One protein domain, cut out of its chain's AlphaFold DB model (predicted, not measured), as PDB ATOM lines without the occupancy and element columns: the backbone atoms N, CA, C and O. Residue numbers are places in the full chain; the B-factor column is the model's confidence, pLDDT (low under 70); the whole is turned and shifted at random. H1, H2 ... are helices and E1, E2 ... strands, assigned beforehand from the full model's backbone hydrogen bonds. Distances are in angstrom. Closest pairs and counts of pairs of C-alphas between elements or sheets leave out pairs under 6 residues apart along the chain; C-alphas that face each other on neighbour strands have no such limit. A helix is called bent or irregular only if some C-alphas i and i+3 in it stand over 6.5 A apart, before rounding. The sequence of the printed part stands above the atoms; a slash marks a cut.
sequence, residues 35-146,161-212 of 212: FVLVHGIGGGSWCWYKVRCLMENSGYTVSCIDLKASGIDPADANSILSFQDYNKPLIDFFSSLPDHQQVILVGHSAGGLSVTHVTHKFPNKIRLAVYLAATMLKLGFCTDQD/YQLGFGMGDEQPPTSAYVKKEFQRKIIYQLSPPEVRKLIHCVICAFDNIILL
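What this domain is: This is residues 35 to 146 and 161 to 212 of the 212 residues of the protein "Methylesterase 17" of Rhizophora mucronata (UniProt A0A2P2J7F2). A twisted sheet of four parallel strands makes the middle of a three-layer slab, with H1 over one of its faces and H3 and H4 over the other. Beyond the ends of those strands, at Val 38, Ile 65, His 108 and Leu 132, a second, looser part holds the hairpin E5 and E6 and the helices H5 and H6, and from H6 the last residues, 204 to 212, fold back between the two parts. The printed part has 164 residues, with six named helices and six named strands in the order E1 H1 E2 H2 H3 E3 H4 E4 E5 E6 H5 H6. The large sheet runs E2 E1 E3 E4, the small one is the antiparallel pair E5 and E6, and the class is mixed, helices and strands. The whole is compact, with a radius of gyration of the C-alphas of 15.9 A and spans of 46 by 39 by 30 A.

Where its parts are: E1, residues 35 to 38, begins at C-alpha 35, (107.347, 186.799, 184.169). H1, residues 45 to 57, is 17.7 A long and irregular: C-alphas 47 and 50 are 7.9 A apart. E2, residues 61 to 65, follows at 13.2 A, then the short H2, residues 83 to 86, and H3, residues 88 to 96, 12.1 A long. E3, residues 103 to 108, spans 16.2 A, H4, residues 111 to 121, spans 15.4 A, and E4, residues 126 to 132, spans 16.2 A and ends at C-alpha 132, (107.780, 176.762, 192.886). After the cut come E5, residues 161 to 164, and E6, residues 175 to 178. H5, residues 180 to 186, is only just irregular, with C-alphas 181 and 184 6.7 A apart. H6, residues 193 to 203, is 15.2 A long and ends at C-alpha 203, (93.916, 187.761, 204.586).

How they stand to each other: In the large sheet E2 and E4 are edge strands. N 37 and O 63 of E1 and E2 are 2.8 A apart, N 106 and O 36 of E3 and E1 2.8 A, and N 130 and O 105 of E4 and E3 2.8 A, each within hydrogen-bond range. H1 is on the sheet at a height of 8.6 A, over E2 and E1; its closest C-alphas to E2 are those of Ser 45 and Cys 64, 4.8 A apart. On the opposite face, H4 lies over E3 and E4 at a height of 8.7 A, its closest C-alphas to E3 being those of Val 115 and Gly 107, 5.8 A apart. H3, on the same face as H4, lies over E1 at a height of 10.1 A. These three helices run along the strands. H3 and H4 are close but not clearly touching, with the C-alphas of Ile 91 and Val 118 6.9 A apart. E1, H1, E2 and E3, H4, E4 are strand-helix-strand units, two parallel neighbour strands joined through a helix, and E2, H2 H3, E3 is a split one, with E1 between its strands; each crossover is right-handed. H2 is not on the sheet but is near H4. In the hairpin E5 and E6, N 162 and O 177 are 2.8 A apart. H5 and H6 are near each other, and H6 is only just apart from H1, at 8.5 A. Every O i to N i+4 pair is within hydrogen-bond range in H3, H4 and H6, against 6 of 9 in H1 and 1 of 3 in H5, where 2 of 4 O i to N i+3 pairs are; H2 is too short for an i+4 pair.

The domain as a whole: The two C-alphas farthest apart, those of Gly 59 and Glu 170, are 51.0 A apart. Residues 147 to 160 are not printed, and C-alphas 146 and 161 stand 18.1 A apart across that cut. The link from E2 to H2, 17 residues, is long. The mean pLDDT of the printed part is 87.2, and residues 197 to 212 are under 70.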
ATOM      1  N   PHE A  35     107.780 187.787 183.193       98.56
ATOM      2  CA  PHE A  35     107.347 186.799 184.169       98.56
ATOM      3  C   PHE A  35     105.893 187.022 184.572       98.56
ATOM      4  O   PHE A  35     105.479 188.148 184.837       98.56
ATOM      5  N   VAL A  36     105.134 185.936 184.659       98.56
ATOM      6  CA  VAL A  36     103.753 185.922 185.143       98.56
ATOM      7  C   VAL A  36     103.712 185.051 186.387       98.56
ATOM      8  O   VAL A  36     104.051 183.872 186.318       98.56
ATOM      9  N   LEU A  37     103.348 185.634 187.525       98.62
ATOM     10  CA  LEU A  37     103.399 184.992 188.834       98.62
ATOM     11  C   LEU A  37     101.982 184.671 189.320       98.62
ATOM     12  O   LEU A  37     101.127 185.559 189.393       98.62
ATOM     13  N   VAL A  38     101.754 183.405 189.663       98.06
ATOM     14  CA  VAL A  38     100.466 182.850 190.092       98.06
ATOM     15  C   VAL A  38     100.594 182.342 191.525       98.06
ATOM     16  O   VAL A  38     101.466 181.528 191.842       98.06
ATOM     17  N   HIS A  39      99.752 182.865 192.414       94.50
ATOM     18  CA  HIS A  39      99.742 182.494 193.828       94.50
ATOM     19  C   HIS A  39      99.145 181.093 194.063       94.50
ATOM     20  O   HIS A  39      98.548 180.497 193.172       94.50
ATOM     21  N   GLY A  40      99.318 180.573 195.281       88.81
ATOM     22  CA  GLY A  40      98.690 179.328 195.738       88.81
ATOM     23  C   GLY A  40      97.425 179.575 196.562       88.81
ATOM     24  O   GLY A  40      96.907 180.694 196.583       88.81
ATOM     25  N   ILE A  41      96.969 178.545 197.282       80.19
ATOM     26  CA  ILE A  41      95.778 178.614 198.140       80.19
ATOM     27  C   ILE A  41      95.850 179.766 199.134       80.19
ATOM     28  O   ILE A  41      96.855 179.963 199.819       80.19
ATOM     29  N   GLY A  42      94.770 180.537 199.181       76.00
ATOM     30  CA  GLY A  42      94.635 181.709 200.039       76.00
ATOM     31  C   GLY A  42      95.703 182.781 199.893       76.00
ATOM     32  O   GLY A  42      95.938 183.578 200.801       76.00
ATOM     33  N   GLY A  43      96.384 182.769 198.754       83.31
ATOM     34  CA  GLY A  43      97.260 183.838 198.340       83.31
ATOM     35  C   GLY A  43      96.527 184.896 197.526       83.31
ATOM     36  O   GLY A  43      95.318 184.879 197.318       83.31
ATOM     37  N   GLY A  44      97.331 185.818 197.036       90.06
ATOM     38  CA  GLY A  44      96.989 186.793 196.018       90.06
ATOM     39  C   GLY A  44      98.291 187.305 195.419       90.06
ATOM     40  O   GLY A  44      99.383 186.960 195.882       90.06
ATOM     41  N   SER A  45      98.192 188.171 194.427       94.19
ATOM     42  CA  SER A  45      99.294 188.901 193.809       94.19
ATOM     43  C   SER A  45     100.207 189.569 194.849       94.19
ATOM     44  O   SER A  45     101.426 189.621 194.671       94.19
ATOM     45  N   TRP A  46      99.642 189.991 195.987       90.88
ATOM     46  CA  TRP A  46     100.348 190.587 197.120       90.88
ATOM     47  C   TRP A  46     101.482 189.718 197.681       90.88
ATOM     48  O   TRP A  46     102.463 190.268 198.184       90.88
ATOM     49  N   CYS A  47     101.408 188.382 197.593       90.62
ATOM     50  CA  CYS A  47     102.446 187.515 198.164       90.62
ATOM     51  C   CYS A  47     103.783 187.637 197.417       90.62
ATOM     52  O   CYS A  47     104.847 187.378 197.985       90.62
ATOM     53  N   TRP A  48     103.743 188.125 196.177       94.88
ATOM     54  CA  TRP A  48     104.906 188.293 195.318       94.88
ATOM     55  C   TRP A  48     105.615 189.635 195.483       94.88
ATOM     56  O   TRP A  48     106.646 189.828 194.846       94.88
ATOM     57  N   TYR A  49     105.135 190.556 196.327       92.88
ATOM     58  CA  TYR A  49     105.610 191.950 196.337       92.88
ATOM     59  C   TYR A  49     107.143 192.103 196.421       92.88
ATOM     60  O   TYR A  49     107.728 192.882 195.671       92.88
ATOM     61  N   LYS A  50     107.818 191.318 197.276       91.81
ATOM     62  CA  LYS A  50     109.289 191.333 197.403       91.81
ATOM     63  C   LYS A  50     109.981 190.839 196.138       91.81
ATOM     64  O   LYS A  50     110.924 191.468 195.667       91.81
ATOM     65  N   VAL A  51     109.525 189.701 195.616       95.12
ATOM     66  CA  VAL A  51     110.103 189.052 194.433       95.12
ATOM     67  C   VAL A  51     109.889 189.931 193.206       95.12
ATOM     68  O   VAL A  51     110.841 190.203 192.483       95.12
ATOM     69  N   ARG A  52     108.673 190.458 193.040       96.12
ATOM     70  CA  ARG A  52     108.320 191.424 192.004       96.12
ATOM     71  C   ARG A  52     109.270 192.620 192.012       96.12
ATOM     72  O   ARG A  52     109.905 192.859 190.994       96.12
ATOM     73  N   CYS A  53     109.428 193.308 193.148       95.75
ATOM     74  CA  CYS A  53     110.335 194.457 193.239       95.75
ATOM     75  C   CYS A  53     111.777 194.106 192.846       95.75
ATOM     76  O   CYS A  53     112.416 194.859 192.121       95.75
ATOM     77  N   LEU A  54     112.304 192.969 193.312       96.88
ATOM     78  CA  LEU A  54     113.670 192.546 192.982       96.88
ATOM     79  C   LEU A  54     113.842 192.254 191.484       96.88
ATOM     80  O   LEU A  54     114.857 192.620 190.893       96.88
ATOM     81  N   MET A  55     112.852 191.609 190.870       96.50
ATOM     82  CA  MET A  55     112.870 191.263 189.451       96.50
ATOM     83  C   MET A  55     112.701 192.493 188.555       96.50
ATOM     84  O   MET A  55     113.457 192.648 187.598       96.50
ATOM     85  N   GLU A  56     111.775 193.394 188.891       96.12
ATOM     86  CA  GLU A  56     111.591 194.668 188.184       96.12
ATOM     87  C   GLU A  56     112.861 195.529 188.272       96.12
ATOM     88  O   GLU A  56     113.343 196.020 187.252       96.12
ATOM     89  N   ASN A  57     113.497 195.609 189.449       95.69
ATOM     90  CA  ASN A  57     114.789 196.291 189.618       95.69
ATOM     91  C   ASN A  57     115.932 195.644 188.820       95.69
ATOM     92  O   ASN A  57     116.936 196.300 188.548       95.69
ATOM     93  N   SER A  58     115.790 194.372 188.444       94.94
ATOM     94  CA  SER A  58     116.749 193.647 187.602       94.94
ATOM     95  C   SER A  58     116.440 193.770 186.101       94.94
ATOM     96  O   SER A  58     117.112 193.140 185.288       94.94
ATOM     97  N   GLY A  59     115.436 194.569 185.719       95.25
ATOM     98  CA  GLY A  59     115.068 194.831 184.325       95.25
ATOM     99  C   GLY A  59     114.059 193.849 183.721       95.25
ATOM    100  O   GLY A  59     113.885 193.836 182.503       95.25
ATOM    101  N   TYR A  60     113.394 193.024 184.537       96.44
ATOM    102  CA  TYR A  60     112.336 192.126 184.069       96.44
ATOM    103  C   TYR A  60     110.959 192.786 184.122       96.44
ATOM    104  O   TYR A  60     110.645 193.533 185.044       96.44
ATOM    105  N   THR A  61     110.093 192.432 183.173       97.31
ATOM    106  CA  THR A  61     108.664 192.748 183.274       97.31
ATOM    107  C   THR A  61     108.001 191.686 184.141       97.31
ATOM    108  O   THR A  61     108.213 190.494 183.913       97.31
ATOM    109  N   VAL A  62     107.183 192.086 185.114       98.12
ATOM    110  CA  VAL A  62     106.522 191.146 186.030       98.12
ATOM    111  C   VAL A  62     105.035 191.461 186.149       98.12
ATOM    112  O   VAL A  62     104.653 192.556 186.555       98.12
ATOM    113  N   SER A  63     104.194 190.472 185.857       98.38
ATOM    114  CA  SER A  63     102.755 190.505 186.125       98.38
ATOM    115  C   SER A  63     102.429 189.536 187.255       98.38
ATOM    116  O   SER A  63     102.750 188.355 187.171       98.38
ATOM    117  N   CYS A  64     101.795 190.018 188.320       98.12
ATOM    118  CA  CYS A  64     101.293 189.176 189.409       98.12
ATOM    119  C   CYS A  64      99.773 189.119 189.289       98.12
ATOM    120  O   CYS A  64      99.134 190.168 189.306       98.12
ATOM    121  N   ILE A  65      99.211 187.922 189.135       97.56
ATOM    122  CA  ILE A  65      97.784 187.749 188.851       97.56
ATOM    123  C   ILE A  65      97.052 187.377 190.134       97.56
ATOM    124  O   ILE A  65      97.439 186.420 190.803       97.56
ATOM    125  N   ASP A  66      95.996 188.122 190.452       95.00
ATOM    126  CA  ASP A  66      94.961 187.675 191.382       95.00
ATOM    127  C   ASP A  66      93.998 186.758 190.626       95.00
ATOM    128  O   ASP A  66      93.397 187.163 189.628       95.00
ATOM    129  N   LEU A  67      93.893 185.504 191.068       94.38
ATOM    130  CA  LEU A  67      92.865 184.589 190.579       94.38
ATOM    131  C   LEU A  67      91.489 185.028 191.102       94.38
ATOM    132  O   LEU A  67      91.383 185.883 191.985       94.38
ATOM    133  N   LYS A  68      90.414 184.488 190.522       91.94
ATOM    134  CA  LYS A  68      89.058 184.915 190.884       91.94
ATOM    135  C   LYS A  68      88.792 184.644 192.369       91.94
ATOM    136  O   LYS A  68      89.205 183.604 192.879       91.94
ATOM    137  N   ALA A  69      88.121 185.578 193.045       89.06
ATOM    138  CA  ALA A  69      87.872 185.542 194.486       89.06
ATOM    139  C   ALA A  69      89.152 185.326 195.327       89.06
ATOM    140  O   ALA A  69      89.151 184.641 196.344       89.06
ATOM    141  N   SER A  70      90.287 185.858 194.863       87.38
ATOM    142  CA  SER A  70      91.570 185.848 195.573       87.38
ATOM    143  C   SER A  70      92.184 187.247 195.582       87.38
ATOM    144  O   SER A  70      91.860 188.096 194.749       87.38
ATOM    145  N   GLY A  71      93.100 187.491 196.522       87.25
ATOM    146  CA  GLY A  71      93.770 188.783 196.649       87.25
ATOM    147  C   GLY A  71      92.789 189.930 196.841       87.25
ATOM    148  O   GLY A  71      92.191 190.002 197.895       87.25
ATOM    149  N   ILE A  72      92.662 190.837 195.870       88.69
ATOM    150  CA  ILE A  72      91.719 191.970 195.937       88.69
ATOM    151  C   ILE A  72      90.459 191.784 195.075       88.69
ATOM    152  O   ILE A  72      89.669 192.723 194.952       88.69
ATOM    153  N   ASP A  73      90.276 190.624 194.433       88.62
ATOM    154  CA  ASP A  73      89.065 190.354 193.652       88.62
ATOM    155  C   ASP A  73      87.854 190.242 194.600       88.62
ATOM    156  O   ASP A  73      87.893 189.459 195.548       88.62
ATOM    157  N   PRO A  74      86.769 191.006 194.368       87.12
ATOM    158  CA  PRO A  74      85.653 191.096 195.306       87.12
ATOM    159  C   PRO A  74      84.622 189.971 195.140       87.12
ATOM    160  O   PRO A  74      83.551 190.048 195.742       87.12
ATOM    161  N   ALA A  75      84.862 188.988 194.265       88.19
ATOM    162  CA  ALA A  75      83.903 187.911 194.064       88.19
ATOM    163  C   ALA A  75      83.796 187.032 195.315       88.19
ATOM    164  O   ALA A  75      84.790 186.751 195.978       88.19
ATOM    165  N   ASP A  76      82.578 186.578 195.604       83.62
ATOM    166  CA  ASP A  76      82.344 185.591 196.651       83.62
ATOM    167  C   ASP A  76      82.936 184.250 196.224       83.62
ATOM    168  O   ASP A  76      82.687 183.758 195.117       83.62
ATOM    169  N   ALA A  77      83.679 183.641 197.132       78.88
ATOM    170  CA  ALA A  77      84.256 182.336 196.953       78.88
ATOM    171  C   ALA A  77      83.246 181.244 196.606       78.88
ATOM    172  O   ALA A  77      83.508 180.402 195.749       78.88
ATOM    173  N   ASN A  78      82.068 181.290 197.225       81.25
ATOM    174  CA  ASN A  78      81.010 180.312 196.986       81.25
ATOM    175  C   ASN A  78      80.336 180.490 195.621       81.25
ATOM    176  O   ASN A  78      79.628 179.596 195.166       81.25
ATOM    177  N   SER A  79      80.561 181.627 194.952       83.88
ATOM    178  CA  SER A  79      80.059 181.872 193.598       83.88
ATOM    179  C   SER A  79      80.959 181.287 192.504       83.88
ATOM    180  O   SER A  79      80.574 181.283 191.335       83.88
ATOM    181  N   ILE A  80      82.153 180.796 192.858       86.56
ATOM    182  CA  ILE A  80      83.075 180.182 191.904       86.56
ATOM    183  C   ILE A  80      82.803 178.681 191.871       86.56
ATOM    184  O   ILE A  80      82.994 177.989 192.866       86.56
ATOM    185  N   LEU A  81      82.345 178.188 190.719       84.12
ATOM    186  CA  LEU A  81      81.831 176.819 190.569       84.12
ATOM    187  C   LEU A  81      82.656 175.960 189.604       84.12
ATOM    188  O   LEU A  81      82.354 174.787 189.400       84.12
ATOM    189  N   SER A  82      83.684 176.532 188.975       87.19
ATOM    190  CA  SER A  82      84.567 175.791 188.082       87.19
ATOM    191  C   SER A  82      86.002 176.296 188.152       87.19
ATOM    192  O   SER A  82      86.264 177.492 188.318       87.19
ATOM    193  N   PHE A  83      86.957 175.387 187.948       87.31
ATOM    194  CA  PHE A  83      88.375 175.746 187.875       87.31
ATOM    195  C   PHE A  83      88.660 176.744 186.743       87.31
ATOM    196  O   PHE A  83      89.554 177.583 186.854       87.31
ATOM    197  N   GLN A  84      87.880 176.703 185.662       90.75
ATOM    198  CA  GLN A  84      87.984 177.679 184.582       90.75
ATOM    199  C   GLN A  84      87.586 179.089 185.040       90.75
ATOM    200  O   GLN A  84      88.284 180.043 184.691       90.75
ATOM    201  N   ASP A  85      86.520 179.230 185.830       91.12
ATOM    202  CA  ASP A  85      86.086 180.526 186.366       91.12
ATOM    203  C   ASP A  85      87.110 181.090 187.349       91.12
ATOM    204  O   ASP A  85      87.447 182.273 187.284       91.12
ATOM    205  N   TYR A  86      87.693 180.228 188.186       91.12
ATOM    206  CA  TYR A  86      88.803 180.595 189.067       91.12
ATOM    207  C   TYR A  86      90.007 181.145 188.298       91.12
ATOM    208  O   TYR A  86      90.581 182.176 188.652       91.12
ATOM    209  N   ASN A  87      90.346 180.495 187.181       94.81
ATOM    210  CA  ASN A  87      91.453 180.882 186.312       94.81
ATOM    211  C   ASN A  87      91.116 182.005 185.329       94.81
ATOM    212  O   ASN A  87      91.991 182.403 184.556       94.81
ATOM    213  N   LYS A  88      89.889 182.540 185.331       96.12
ATOM    214  CA  LYS A  88      89.460 183.537 184.347       96.12
ATOM    215  C   LYS A  88      90.411 184.741 184.237       96.12
ATOM    216  O   LYS A  88      90.799 185.034 183.108       96.12
ATOM    217  N   PRO A  89      90.874 185.386 185.329       97.62
ATOM    218  CA  PRO A  89      91.821 186.501 185.220       97.62
ATOM    219  C   PRO A  89      93.128 186.126 184.505       97.62
ATOM    220  O   PRO A  89      93.641 186.885 183.683       97.62
ATOM    221  N   LEU A  90      93.645 184.922 184.765       98.00
ATOM    222  CA  LEU A  90      94.858 184.415 184.129       98.00
ATOM    223  C   LEU A  90      94.617 184.075 182.649       98.00
ATOM    224  O   LEU A  90      95.434 184.404 181.791       98.00
ATOM    225  N   ILE A  91      93.478 183.461 182.327       98.38
ATOM    226  CA  ILE A  91      93.072 183.156 180.948       98.38
ATOM    227  C   ILE A  91      92.897 184.443 180.137       98.38
ATOM    228  O   ILE A  91      93.377 184.518 179.005       98.38
ATOM    229  N   ASP A  92      92.243 185.456 180.704       98.50
ATOM    230  CA  ASP A  92      92.028 186.752 180.058       98.50
ATOM    231  C   ASP A  92      93.374 187.443 179.789       98.50
ATOM    232  O   ASP A  92      93.622 187.911 178.674       98.50
ATOM    233  N   PHE A  93      94.292 187.408 180.762       98.50
ATOM    234  CA  PHE A  93      95.657 187.905 180.596       98.50
ATOM    235  C   PHE A  93      96.365 187.230 179.411       98.50
ATOM    236  O   PHE A  93      96.837 187.916 178.503       98.50
ATOM    237  N   PHE A  94      96.387 185.896 179.353       98.31
ATOM    238  CA  PHE A  94      97.037 185.162 178.258       98.31
ATOM    239  C   PHE A  94      96.352 185.365 176.902       98.31
ATOM    240  O   PHE A  94      97.020 185.393 175.864       98.31
ATOM    241  N   SER A  95      95.034 185.551 176.898       97.88
ATOM    242  CA  SER A  95      94.271 185.871 175.690       97.88
ATOM    243  C   SER A  95      94.655 187.246 175.138       97.88
ATOM    244  O   SER A  95      94.762 187.397 173.926       97.88
ATOM    245  N   SER A  96      94.943 188.213 176.016       97.69
ATOM    246  CA  SER A  96      95.345 189.576 175.636       97.69
ATOM    247  C   SER A  96      96.790 189.705 175.134       97.69
ATOM    248  O   SER A  96      97.129 190.695 174.487       97.69
ATOM    249  N   LEU A  97      97.654 188.720 175.412       96.62
ATOM    250  CA  LEU A  97      99.035 188.737 174.931       96.62
ATOM    251  C   LEU A  97      99.082 188.657 173.392       96.62
ATOM    252  O   LEU A  97      98.358 187.847 172.813       96.62
ATOM    253  N   PRO A  98      99.979 189.390 172.714       95.50
ATOM    254  CA  PRO A  98     100.249 189.195 171.291       95.50
ATOM    255  C   PRO A  98     100.644 187.747 170.970       95.50
ATOM    256  O   PRO A  98     101.381 187.124 171.733       95.50
ATOM    257  N   ASP A  99     100.241 187.227 169.810       91.88
ATOM    258  CA  ASP A  99     100.468 185.813 169.445       91.88
ATOM    259  C   ASP A  99     101.946 185.402 169.386       91.88
ATOM    260  O   ASP A  99     102.294 184.252 169.628       91.88
ATOM    261  N   HIS A 100     102.832 186.357 169.105       91.69
ATOM    262  CA  HIS A 100     104.281 186.162 169.027       91.69
ATOM    263  C   HIS A 100     105.003 186.480 170.352       91.69
ATOM    264  O   HIS A 100     106.236 186.577 170.392       91.69
ATOM    265  N   GLN A 101     104.263 186.746 171.431       94.75
ATOM    266  CA  GLN A 101     104.823 186.992 172.753       94.75
ATOM    267  C   GLN A 101     104.765 185.718 173.592       94.75
ATOM    268  O   GLN A 101     103.703 185.137 173.799       94.75
ATOM    269  N   GLN A 102     105.922 185.333 174.129       97.06
ATOM    270  CA  GLN A 102     106.034 184.256 175.103       97.06
ATOM    271  C   GLN A 102     106.448 184.802 176.465       97.06
ATOM    272  O   GLN A 102     107.229 185.755 176.546       97.06
ATOM    273  N   VAL A 103     105.947 184.180 177.530       98.12
ATOM    274  CA  VAL A 103     106.228 184.559 178.922       98.12
ATOM    275  C   VAL A 103     106.812 183.390 179.711       98.12
ATOM    276  O   VAL A 103     106.688 182.230 179.311       98.12
ATOM    277  N   ILE A 104     107.451 183.696 180.838       98.50
ATOM    278  CA  ILE A 104     107.815 182.708 181.855       98.50
ATOM    279  C   ILE A 104     106.696 182.686 182.892       98.50
ATOM    280  O   ILE A 104     106.463 183.679 183.578       98.50
ATOM    281  N   LEU A 105     105.990 181.567 182.989       98.69
ATOM    282  CA  LEU A 105     104.872 181.390 183.907       98.69
ATOM    283  C   LEU A 105     105.363 180.687 185.175       98.69
ATOM    284  O   LEU A 105     105.985 179.634 185.090       98.69
ATOM    285  N   VAL A 106     105.094 181.263 186.343       98.69
ATOM    286  CA  VAL A 106     105.542 180.753 187.644       98.69
ATOM    287  C   VAL A 106     104.330 180.520 188.535       98.69
ATOM    288  O   VAL A 106     103.570 181.450 188.792       98.69
ATOM    289  N   GLY A 107     104.162 179.298 189.030       97.81
ATOM    290  CA  GLY A 107     103.103 178.930 189.970       97.81
ATOM    291  C   GLY A 107     103.681 178.521 191.312       97.81
ATOM    292  O   GLY A 107     104.662 177.780 191.353       97.81
ATOM    293  N   HIS A 108     103.075 178.986 192.401       95.38
ATOM    294  CA  HIS A 108     103.421 178.578 193.762       95.38
ATOM    295  C   HIS A 108     102.350 177.661 194.360       95.38
ATOM    296  O   HIS A 108     101.164 177.983 194.278       95.38
ATOM    297  N   SER A 109     102.750 176.576 195.037       92.12
ATOM    298  CA  SER A 109     101.821 175.662 195.725       92.12
ATOM    299  C   SER A 109     100.677 175.210 194.795       92.12
ATOM    300  O   SER A 109     100.932 174.812 193.657       92.12
ATOM    301  N   ALA A 110      99.420 175.311 195.227       89.12
ATOM    302  CA  ALA A 110      98.246 174.972 194.418       89.12
ATOM    303  C   ALA A 110      98.141 175.758 193.092       89.12
ATOM    304  O   ALA A 110      97.511 175.290 192.147       89.12
ATOM    305  N   GLY A 111      98.826 176.902 192.967       93.06
ATOM    306  CA  GLY A 111      98.928 177.655 191.715       93.06
ATOM    307  C   GLY A 111      99.596 176.869 190.582       93.06
ATOM    308  O   GLY A 111      99.432 177.219 189.417       93.06
ATOM    309  N   GLY A 112     100.299 175.771 190.888       95.00
ATOM    310  CA  GLY A 112     100.795 174.829 189.882       95.00
ATOM    311  C   GLY A 112      99.684 174.229 189.010       95.00
ATOM    312  O   GLY A 112      99.881 174.066 187.807       95.00
ATOM    313  N   LEU A 113      98.482 174.014 189.558       93.50
ATOM    314  CA  LEU A 113      97.319 173.547 188.790       93.50
ATOM    315  C   LEU A 113      96.911 174.569 187.720       93.50
ATOM    316  O   LEU A 113      96.661 174.213 186.567       93.50
ATOM    317  N   SER A 114      96.908 175.855 188.080       95.44
ATOM    318  CA  SER A 114      96.642 176.969 187.164       95.44
ATOM    319  C   SER A 114      97.711 177.074 186.076       95.44
ATOM    320  O   SER A 114      97.387 177.296 184.907       95.44
ATOM    321  N   VAL A 115      98.981 176.850 186.434       97.38
ATOM    322  CA  VAL A 115     100.091 176.785 185.470       97.38
ATOM    323  C   VAL A 115      99.892 175.651 184.472       97.38
ATOM    324  O   VAL A 115      99.970 175.891 183.266       97.38
ATOM    325  N   THR A 116      99.584 174.440 184.944       96.25
ATOM    326  CA  THR A 116      99.289 173.292 184.075       96.25
ATOM    327  C   THR A 116      98.118 173.606 183.141       96.25
ATOM    328  O   THR A 116      98.238 173.433 181.927       96.25
ATOM    329  N   HIS A 117      97.012 174.134 183.671       95.19
ATOM    330  CA  HIS A 117      95.816 174.459 182.888       95.19
ATOM    331  C   HIS A 117      96.096 175.461 181.760       95.19
ATOM    332  O   HIS A 117      95.727 175.241 180.605       95.19
ATOM    333  N   VAL A 118      96.793 176.555 182.068       96.69
ATOM    334  CA  VAL A 118      97.112 177.601 181.087       96.69
ATOM    335  C   VAL A 118      98.162 177.147 180.085       96.69
ATOM    336  O   VAL A 118      98.080 177.530 178.919       96.69
ATOM    337  N   THR A 119      99.097 176.288 180.490       96.75
ATOM    338  CA  THR A 119     100.090 175.715 179.572       96.75
ATOM    339  C   THR A 119      99.429 174.844 178.507       96.75
ATOM    340  O   THR A 119      99.781 174.955 177.334       96.75
ATOM    341  N   HIS A 120      98.419 174.048 178.873       95.38
ATOM    342  CA  HIS A 120      97.623 173.288 177.901       95.38
ATOM    343  C   HIS A 120      96.783 174.190 176.992       95.38
ATOM    344  O   HIS A 120      96.639 173.909 175.805       95.38
ATOM    345  N   LYS A 121      96.240 175.289 177.529       96.12
ATOM    346  CA  LYS A 121      95.358 176.195 176.778       96.12
ATOM    347  C   LYS A 121      96.104 177.156 175.843       96.12
ATOM    348  O   LYS A 121      95.598 177.472 174.770       96.12
ATOM    349  N   PHE A 122      97.296 177.616 176.226       97.31
ATOM    350  CA  PHE A 122      98.091 178.608 175.492       97.31
ATOM    351  C   PHE A 122      99.553 178.165 175.285       97.31
ATOM    352  O   PHE A 122     100.468 178.939 175.582       97.31
ATOM    353  N   PRO A 123      99.817 176.963 174.737       96.31
ATOM    354  CA  PRO A 123     101.170 176.403 174.673       96.31
ATOM    355  C   PRO A 123     102.150 177.309 173.916       96.31
ATOM    356  O   PRO A 123     103.294 177.481 174.325       96.31
ATOM    357  N   ASN A 124     101.681 177.987 172.864       97.06
ATOM    358  CA  ASN A 124     102.511 178.871 172.042       97.06
ATOM    359  C   ASN A 124     102.944 180.162 172.761       97.06
ATOM    360  O   ASN A 124     103.885 180.810 172.307       97.06
ATOM    361  N   LYS A 125     102.296 180.524 173.877       97.75
ATOM    362  CA  LYS A 125     102.582 181.738 174.663       97.75
ATOM    363  C   LYS A 125     103.443 181.460 175.901       97.75
ATOM    364  O   LYS A 125     103.783 182.388 176.633       97.75
ATOM    365  N   ILE A 126     103.830 180.205 176.136       97.81
ATOM    366  CA  ILE A 126     104.661 179.800 177.273       97.81
ATOM    367  C   ILE A 126     106.077 179.509 176.787       97.81
ATOM    368  O   ILE A 126     106.309 178.575 176.027       97.81
ATOM    369  N   ARG A 127     107.048 180.300 177.252       97.62
ATOM    370  CA  ARG A 127     108.476 180.028 177.034       97.62
ATOM    371  C   ARG A 127     109.001 178.992 178.022       97.62
ATOM    372  O   ARG A 127     109.831 178.162 177.669       97.62
ATOM    373  N   LEU A 128     108.570 179.105 179.276       98.06
ATOM    374  CA  LEU A 128     108.968 178.246 180.386       98.06
ATOM    375  C   LEU A 128     107.865 178.263 181.447       98.06
ATOM    376  O   LEU A 128     107.374 179.337 181.796       98.06
ATOM    377  N   ALA A 129     107.519 177.089 181.971       98.12
ATOM    378  CA  ALA A 129     106.669 176.933 183.147       98.12
ATOM    379  C   ALA A 129     107.540 176.550 184.355       98.12
ATOM    380  O   ALA A 129     108.343 175.622 184.276       98.12
ATOM    381  N   VAL A 130     107.397 177.276 185.462       98.44
ATOM    382  CA  VAL A 130     108.154 177.086 186.705       98.44
ATOM    383  C   VAL A 130     107.186 176.736 187.831       98.44
ATOM    384  O   VAL A 130     106.266 177.496 188.130       98.44
ATOM    385  N   TYR A 131     107.430 175.604 188.483       97.62
ATOM    386  CA  TYR A 131     106.643 175.102 189.607       97.62
ATOM    387  C   TYR A 131     107.430 175.326 190.906       97.62
ATOM    388  O   TYR A 131     108.349 174.575 191.229       97.62
ATOM    389  N   LEU A 132     107.108 176.393 191.639       96.56
ATOM    390  CA  LEU A 132     107.780 176.762 192.886       96.56
ATOM    391  C   LEU A 132     107.068 176.125 194.080       96.56
ATOM    392  O   LEU A 132     106.046 176.641 194.532       96.56
ATOM    393  N   ALA A 133     107.616 175.017 194.592       93.00
ATOM    394  CA  ALA A 133     106.981 174.228 195.656       93.00
ATOM    395  C   ALA A 133     105.491 173.983 195.345       93.00
ATOM    396  O   ALA A 133     104.621 174.227 196.178       93.00
ATOM    397  N   ALA A 134     105.213 173.628 194.088       93.00
ATOM    398  CA  ALA A 134     103.887 173.669 193.495       93.00
ATOM    399  C   ALA A 134     103.424 172.297 193.018       93.00
ATOM    400  O   ALA A 134     104.238 171.467 192.614       93.00
ATOM    401  N   THR A 135     102.108 172.096 193.023       91.19
ATOM    402  CA  THR A 135     101.460 170.877 192.534       91.19
ATOM    403  C   THR A 135     101.677 170.756 191.024       91.19
ATOM    404  O   THR A 135     101.151 171.555 190.248       91.19
ATOM    405  N   MET A 136     102.480 169.777 190.600       94.12
ATOM    406  CA  MET A 136     102.851 169.557 189.197       94.12
ATOM    407  C   MET A 136     102.237 168.256 188.674       94.12
ATOM    408  O   MET A 136     102.920 167.259 188.455       94.12
ATOM    409  N   LEU A 137     100.923 168.286 188.471       91.06
ATOM    410  CA  LEU A 137     100.178 167.180 187.874       91.06
ATOM    411  C   LEU A 137     100.114 167.337 186.356       91.06
ATOM    412  O   LEU A 137     100.040 168.455 185.838       91.06
ATOM    413  N   LYS A 138     100.107 166.213 185.632       89.69
ATOM    414  CA  LYS A 138     100.136 166.196 184.159       89.69
ATOM    415  C   LYS A 138      98.908 166.868 183.538       89.69
ATOM    416  O   LYS A 138      99.037 167.574 182.536       89.69
ATOM    417  N   LEU A 139      97.730 166.629 184.118       88.50
ATOM    418  CA  LEU A 139      96.438 167.123 183.626       88.50
ATOM    419  C   LEU A 139      95.636 167.895 184.692       88.50
ATOM    420  O   LEU A 139      94.523 168.326 184.415       88.50
ATOM    421  N   GLY A 140      96.214 168.128 185.876       85.25
ATOM    422  CA  GLY A 140      95.474 168.608 187.050       85.25
ATOM    423  C   GLY A 140      94.796 167.458 187.799       85.25
ATOM    424  O   GLY A 140      95.167 166.305 187.596       85.25
ATOM    425  N   PHE A 141      93.822 167.765 188.657       83.06
ATOM    426  CA  PHE A 141      93.036 166.757 189.371       83.06
ATOM    427  C   PHE A 141      92.002 166.124 188.433       83.06
ATOM    428  O   PHE A 141      90.961 166.715 188.155       83.06
ATOM    429  N   CYS A 142      92.312 164.951 187.881       84.94
ATOM    430  CA  CYS A 142      91.407 164.193 187.010       84.94
ATOM    431  C   CYS A 142      90.968 162.860 187.629       84.94
ATOM    432  O   CYS A 142      89.985 162.271 187.185       84.94
ATOM    433  N   THR A 143      91.716 162.364 188.612       85.44
ATOM    434  CA  THR A 143      91.527 161.066 189.259       85.44
ATOM    435  C   THR A 143      91.723 161.182 190.769       85.44
ATOM    436  O   THR A 143      92.394 162.097 191.244       85.44
ATOM    437  N   ASP A 144      91.219 160.210 191.531       83.31
ATOM    438  CA  ASP A 144      91.454 160.145 192.982       83.31
ATOM    439  C   ASP A 144      92.947 160.025 193.330       83.31
ATOM    440  O   ASP A 144      93.386 160.483 194.383       83.31
ATOM    441  N   GLN A 145      93.749 159.432 192.437       87.31
ATOM    442  CA  GLN A 145      95.199 159.366 192.612       87.31
ATOM    443  C   GLN A 145      95.838 160.750 192.481       87.31
ATOM    444  O   GLN A 145      96.744 161.072 193.241       87.31
ATOM    445  N   ASP A 146      95.342 161.589 191.569       86.75
ATOM    446  CA  ASP A 146      95.848 162.952 191.424       86.75
ATOM    447  C   ASP A 146      95.639 163.757 192.713       86.75
ATOM    448  O   ASP A 146      96.515 164.537 193.076       86.75
ATOM    449  N   TYR A 161      91.571 172.202 206.838       84.38
ATOM    450  CA  TYR A 161      90.790 172.806 205.773       84.38
ATOM    451  C   TYR A 161      89.383 173.105 206.255       84.38
ATOM    452  O   TYR A 161      88.759 172.337 206.974       84.38
ATOM    453  N   GLN A 162      88.868 174.243 205.841       84.62
ATOM    454  CA  GLN A 162      87.454 174.527 205.886       84.62
ATOM    455  C   GLN A 162      86.952 174.494 204.452       84.62
ATOM    456  O   GLN A 162      87.521 175.135 203.565       84.62
ATOM    457  N   LEU A 163      85.919 173.692 204.246       84.94
ATOM    458  CA  LEU A 163      85.324 173.456 202.944       84.94
ATOM    459  C   LEU A 163      84.132 174.393 202.744       84.94
ATOM    460  O   LEU A 163      83.415 174.703 203.703       84.94
ATOM    461  N   GLY A 164      83.951 174.849 201.510       82.50
ATOM    462  CA  GLY A 164      82.775 175.574 201.052       82.50
ATOM    463  C   GLY A 164      81.988 174.748 200.039       82.50
ATOM    464  O   GLY A 164      82.553 173.993 199.247       82.50
ATOM    465  N   PHE A 165      80.669 174.902 200.086       85.56
ATOM    466  CA  PHE A 165      79.700 174.089 199.355       85.56
ATOM    467  C   PHE A 165      78.836 174.988 198.468       85.56
ATOM    468  O   PHE A 165      77.631 175.124 198.664       85.56
ATOM    469  N   GLY A 166      79.456 175.645 197.484       83.31
ATOM    470  CA  GLY A 166      78.782 176.605 196.599       83.31
ATOM    471  C   GLY A 166      77.634 176.002 195.779       83.31
ATOM    472  O   GLY A 166      76.718 176.716 195.377       83.31
ATOM    473  N   MET A 167      77.644 174.679 195.581       83.50
ATOM    474  CA  MET A 167      76.579 173.920 194.909       83.50
ATOM    475  C   MET A 167      75.534 173.326 195.877       83.50
ATOM    476  O   MET A 167      74.626 172.624 195.432       83.50
ATOM    477  N   GLY A 168      75.636 173.615 197.180       85.81
ATOM    478  CA  GLY A 168      74.782 173.089 198.251       85.81
ATOM    479  C   GLY A 168      75.472 172.029 199.116       85.81
ATOM    480  O   GLY A 168      76.358 171.320 198.647       85.81
ATOM    481  N   ASP A 169      75.037 171.899 200.372       86.69
ATOM    482  CA  ASP A 169      75.708 171.091 201.413       86.69
ATOM    483  C   ASP A 169      75.739 169.576 201.133       86.69
ATOM    484  O   ASP A 169      76.555 168.851 201.693       86.69
ATOM    485  N   GLU A 170      74.860 169.094 200.252       89.81
ATOM    486  CA  GLU A 170      74.789 167.686 199.829       89.81
ATOM    487  C   GLU A 170      75.690 167.379 198.615       89.81
ATOM    488  O   GLU A 170      75.733 166.247 198.133       89.81
ATOM    489  N   GLN A 171      76.367 168.390 198.065       85.50
ATOM    490  CA  GLN A 171      77.282 168.245 196.932       85.50
ATOM    491  C   GLN A 171      78.738 168.160 197.409       85.50
ATOM    492  O   GLN A 171      79.047 168.553 198.535       85.50
ATOM    493  N   PRO A 172      79.664 167.671 196.564       81.88
ATOM    494  CA  PRO A 172      81.089 167.769 196.852       81.88
ATOM    495  C   PRO A 172      81.516 169.221 197.129       81.88
ATOM    496  O   PRO A 172      80.926 170.155 196.572       81.88
ATOM    497  N   PRO A 173      82.544 169.428 197.970       82.31
ATOM    498  CA  PRO A 173      83.044 170.761 198.267       82.31
ATOM    499  C   PRO A 173      83.524 171.449 196.988       82.31
ATOM    500  O   PRO A 173      84.275 170.877 196.208       82.31
ATOM    501  N   THR A 174      83.107 172.694 196.786       79.69
ATOM    502  CA  THR A 174      83.516 173.509 195.635       79.69
ATOM    503  C   THR A 174      84.687 174.410 195.973       79.69
ATOM    504  O   THR A 174      85.314 174.967 195.079       79.69
ATOM    505  N   SER A 175      84.960 174.622 197.260       77.62
ATOM    506  CA  SER A 175      86.081 175.432 197.708       77.62
ATOM    507  C   SER A 175      86.740 174.859 198.959       77.62
ATOM    508  O   SER A 175      86.094 174.210 199.780       77.62
ATOM    509  N   ALA A 176      88.032 175.122 199.125       79.75
ATOM    510  CA  ALA A 176      88.770 174.829 200.350       79.75
ATOM    511  C   ALA A 176      89.670 176.004 200.758       79.75
ATOM    512  O   ALA A 176      90.334 176.615 199.914       79.75
ATOM    513  N   TYR A 177      89.750 176.276 202.064       79.06
ATOM    514  CA  TYR A 177      90.718 177.197 202.666       79.06
ATOM    515  C   TYR A 177      91.391 176.617 203.895       79.06
ATOM    516  O   TYR A 177      90.787 175.902 204.684       79.06
ATOM    517  N   VAL A 178      92.647 177.002 204.116       82.62
ATOM    518  CA  VAL A 178      93.340 176.702 205.372       82.62
ATOM    519  C   VAL A 178      92.754 177.580 206.482       82.62
ATOM    520  O   VAL A 178      92.787 178.813 206.371       82.62
ATOM    521  N   LYS A 179      92.237 176.969 207.557       84.94
ATOM    522  CA  LYS A 179      91.630 177.694 208.689       84.94
ATOM    523  C   LYS A 179      92.630 178.657 209.332       84.94
ATOM    524  O   LYS A 179      93.835 178.383 209.402       84.94
ATOM    525  N   LYS A 180      92.134 179.798 209.822       80.62
ATOM    526  CA  LYS A 180      92.954 180.938 210.287       80.62
ATOM    527  C   LYS A 180      93.970 180.543 211.368       80.62
ATOM    528  O   LYS A 180      95.105 181.016 211.354       80.62
ATOM    529  N   GLU A 181      93.603 179.640 212.269       84.12
ATOM    530  CA  GLU A 181      94.455 179.115 213.339       84.12
ATOM    531  C   GLU A 181      95.649 178.283 212.834       84.12
ATOM    532  O   GLU A 181      96.676 178.198 213.522       84.12
ATOM    533  N   PHE A 182      95.557 177.716 211.626       85.81
ATOM    534  CA  PHE A 182      96.612 176.916 211.001       85.81
ATOM    535  C   PHE A 182      97.461 177.702 210.004       85.81
ATOM    536  O   PHE A 182      98.636 177.381 209.841       85.81
ATOM    537  N   GLN A 183      96.943 178.779 209.406       81.75
ATOM    538  CA  GLN A 183      97.682 179.593 208.427       81.75
ATOM    539  C   GLN A 183      99.058 180.041 208.945       81.75
ATOM    540  O   GLN A 183     100.058 179.965 208.231       81.75
ATOM    541  N   ARG A 184      99.153 180.444 210.220       80.94
ATOM    542  CA  ARG A 184     100.442 180.803 210.838       80.94
ATOM    543  C   ARG A 184     101.387 179.609 210.968       80.94
ATOM    544  O   ARG A 184     102.591 179.784 210.826       80.94
ATOM    545  N   LYS A 185     100.856 178.437 211.314       84.56
ATOM    546  CA  LYS A 185     101.646 177.235 211.612       84.56
ATOM    547  C   LYS A 185     102.131 176.537 210.342       84.56
ATOM    548  O   LYS A 185     103.195 175.937 210.368       84.56
ATOM    549  N   ILE A 186     101.362 176.648 209.260       83.06
ATOM    550  CA  ILE A 186     101.588 175.917 208.012       83.06
ATOM    551  C   ILE A 186     102.160 176.844 206.934       83.06
ATOM    552  O   ILE A 186     103.234 176.586 206.405       83.06
ATOM    553  N   ILE A 187     101.488 177.962 206.643       80.88
ATOM    554  CA  ILE A 187     101.806 178.809 205.481       80.88
ATOM    555  C   ILE A 187     102.862 179.869 205.827       80.88
ATOM    556  O   ILE A 187     103.796 180.106 205.064       80.88
ATOM    557  N   TYR A 188     102.745 180.511 206.994       82.19
ATOM    558  CA  TYR A 188     103.548 181.693 207.353       82.19
ATOM    559  C   TYR A 188     104.514 181.465 208.516       82.19
ATOM    560  O   TYR A 188     104.887 182.412 209.215       82.19
ATOM    561  N   GLN A 189     104.930 180.217 208.733       84.19
ATOM    562  CA  GLN A 189     105.724 179.835 209.905       84.19
ATOM    563  C   GLN A 189     107.107 180.513 209.954       84.19
ATOM    564  O   GLN A 189     107.566 180.873 211.038       84.19
ATOM    565  N   LEU A 190     107.698 180.828 208.791       86.12
ATOM    566  CA  LEU A 190     108.966 181.575 208.674       86.12
ATOM    567  C   LEU A 190     108.790 183.082 208.446       86.12
ATOM    568  O   LEU A 190     109.779 183.803 208.320       86.12
ATOM    569  N   SER A 191     107.557 183.591 208.372       82.62
ATOM    570  CA  SER A 191     107.331 185.009 208.087       82.62
ATOM    571  C   SER A 191     107.762 185.881 209.277       82.62
ATOM    572  O   SER A 191     107.316 185.619 210.401       82.62
ATOM    573  N   PRO A 192     108.557 186.951 209.062       84.50
ATOM    574  CA  PRO A 192     108.907 187.912 210.111       84.50
ATOM    575  C   PRO A 192     107.668 188.566 210.752       84.50
ATOM    576  O   PRO A 192     106.635 188.688 210.084       84.50
ATOM    577  N   PRO A 193     107.738 189.018 212.021       80.62
ATOM    578  CA  PRO A 193     106.611 189.635 212.731       80.62
ATOM    579  C   PRO A 193     105.888 190.748 211.962       80.62
ATOM    580  O   PRO A 193     104.663 190.844 212.025       80.62
ATOM    581  N   GLU A 194     106.630 191.566 211.226       78.50
ATOM    582  CA  GLU A 194     106.137 192.720 210.477       78.50
ATOM    583  C   GLU A 194     105.308 192.267 209.271       78.50
ATOM    584  O   GLU A 194     104.204 192.760 209.041       78.50
ATOM    585  N   VAL A 195     105.800 191.251 208.555       76.62
ATOM    586  CA  VAL A 195     105.096 190.634 207.422       76.62
ATOM    587  C   VAL A 195     103.841 189.910 207.911       76.62
ATOM    588  O   VAL A 195     102.813 189.960 207.248       76.62
ATOM    589  N   ARG A 196     103.868 189.304 209.105       70.50
ATOM    590  CA  ARG A 196     102.687 188.641 209.689       70.50
ATOM    591  C   ARG A 196     101.530 189.604 209.952       70.50
ATOM    592  O   ARG A 196     100.384 189.229 209.726       70.50
ATOM    593  N   LYS A 197     101.810 190.832 210.403       69.56
ATOM    594  CA  LYS A 197     100.771 191.862 210.593       69.56
ATOM    595  C   LYS A 197     100.146 192.264 209.261       69.56
ATOM    596  O   LYS A 197      98.927 192.329 209.163       69.56
ATOM    597  N   LEU A 198     100.979 192.459 208.238       67.69
ATOM    598  CA  LEU A 198     100.518 192.772 206.887       67.69
ATOM    599  C   LEU A 198      99.634 191.649 206.327       67.69
ATOM    600  O   LEU A 198      98.531 191.911 205.862       67.69
ATOM    601  N   ILE A 199     100.088 190.400 206.449       69.31
ATOM    602  CA  ILE A 199      99.337 189.210 206.040       69.31
ATOM    603  C   ILE A 199      97.989 189.147 206.758       69.31
ATOM    604  O   ILE A 199      96.976 188.916 206.116       69.31
ATOM    605  N   HIS A 200      97.943 189.380 208.071       64.88
ATOM    606  CA  HIS A 200      96.687 189.359 208.815       64.88
ATOM    607  C   HIS A 200      95.694 190.415 208.308       64.88
ATOM    608  O   HIS A 200      94.519 190.105 208.145       64.88
ATOM    609  N   CYS A 201      96.157 191.631 208.000       61.78
ATOM    610  CA  CYS A 201      95.307 192.678 207.429       61.78
ATOM    611  C   CYS A 201      94.790 192.329 206.027       61.78
ATOM    612  O   CYS A 201      93.650 192.652 205.712       61.78
ATOM    613  N   VAL A 202      95.610 191.673 205.202       58.72
ATOM    614  CA  VAL A 202      95.247 191.309 203.824       58.72
ATOM    615  C   VAL A 202      94.356 190.064 203.793       58.72
ATOM    616  O   VAL A 202      93.338 190.065 203.121       58.72
ATOM    617  N   ILE A 203      94.670 189.025 204.569       58.34
ATOM    618  CA  ILE A 203      93.916 187.761 204.586       58.34
ATOM    619  C   ILE A 203      92.583 187.886 205.325       58.34
ATOM    620  O   ILE A 203      91.624 187.213 204.967       58.34
ATOM    621  N   CYS A 204      92.472 188.739 206.349       47.91
ATOM    622  CA  CYS A 204      91.189 188.907 207.040       47.91
ATOM    623  C   CYS A 204      90.107 189.569 206.178       47.91
ATOM    624  O   CYS A 204      88.954 189.568 206.601       47.91
ATOM    625  N   ALA A 205      90.466 190.119 205.017       42.75
ATOM    626  CA  ALA A 205      89.540 190.774 204.105       42.75
ATOM    627  C   ALA A 205      89.008 189.857 202.988       42.75
ATOM    628  O   ALA A 205      88.055 190.253 202.324       42.75
ATOM    629  N   PHE A 206      89.580 188.661 202.784       46.00
ATOM    630  CA  PHE A 206      89.237 187.808 201.642       46.00
ATOM    631  C   PHE A 206      89.176 186.330 202.039       46.00
ATOM    632  O   PHE A 206      90.137 185.770 202.580       46.00
ATOM    633  N   ASP A 207      88.027 185.709 201.776       48.56
ATOM    634  CA  ASP A 207      87.847 184.266 201.892       48.56
ATOM    635  C   ASP A 207      88.568 183.577 200.726       48.56
ATOM    636  O   ASP A 207      88.562 184.036 199.589       48.56
ATOM    637  N   ASN A 208      89.295 182.514 201.048       55.59
ATOM    638  CA  ASN A 208      90.383 181.963 200.243       55.59
ATOM    639  C   ASN A 208      89.938 180.659 199.553       55.59
ATOM    640  O   ASN A 208      89.160 179.919 200.142       55.59
ATOM    641  N   ILE A 209      90.407 180.345 198.336       54.56
ATOM    642  CA  ILE A 209      89.841 179.221 197.550       54.56
ATOM    643  C   ILE A 209      90.903 178.367 196.854       54.56
ATOM    644  O   ILE A 209      91.825 178.892 196.231       54.56
ATOM    645  N   ILE A 210      90.692 177.052 196.891       55.09
ATOM    646  CA  ILE A 210      90.980 176.080 195.823       55.09
ATOM    647  C   ILE A 210      89.641 175.476 195.404       55.09
ATOM    648  O   ILE A 210      88.883 175.132 196.301       55.09
ATOM    649  N   LEU A 211      89.379 175.292 194.105       55.59
ATOM    650  CA  LEU A 211      88.308 174.388 193.666       55.59
ATOM    651  C   LEU A 211      88.799 172.948 193.642       55.59
ATOM    652  O   LEU A 211      89.837 172.678 193.029       55.59
ATOM    653  N   LEU A 212      88.047 172.088 194.323       54.78
ATOM    654  CA  LEU A 212      88.197 170.637 194.326       54.78
ATOM    655  C   LEU A 212      87.399 170.021 193.168       54.78
ATOM    656  O   LEU A 212      86.356 170.607 192.790       54.78
TER     657      LEU A 212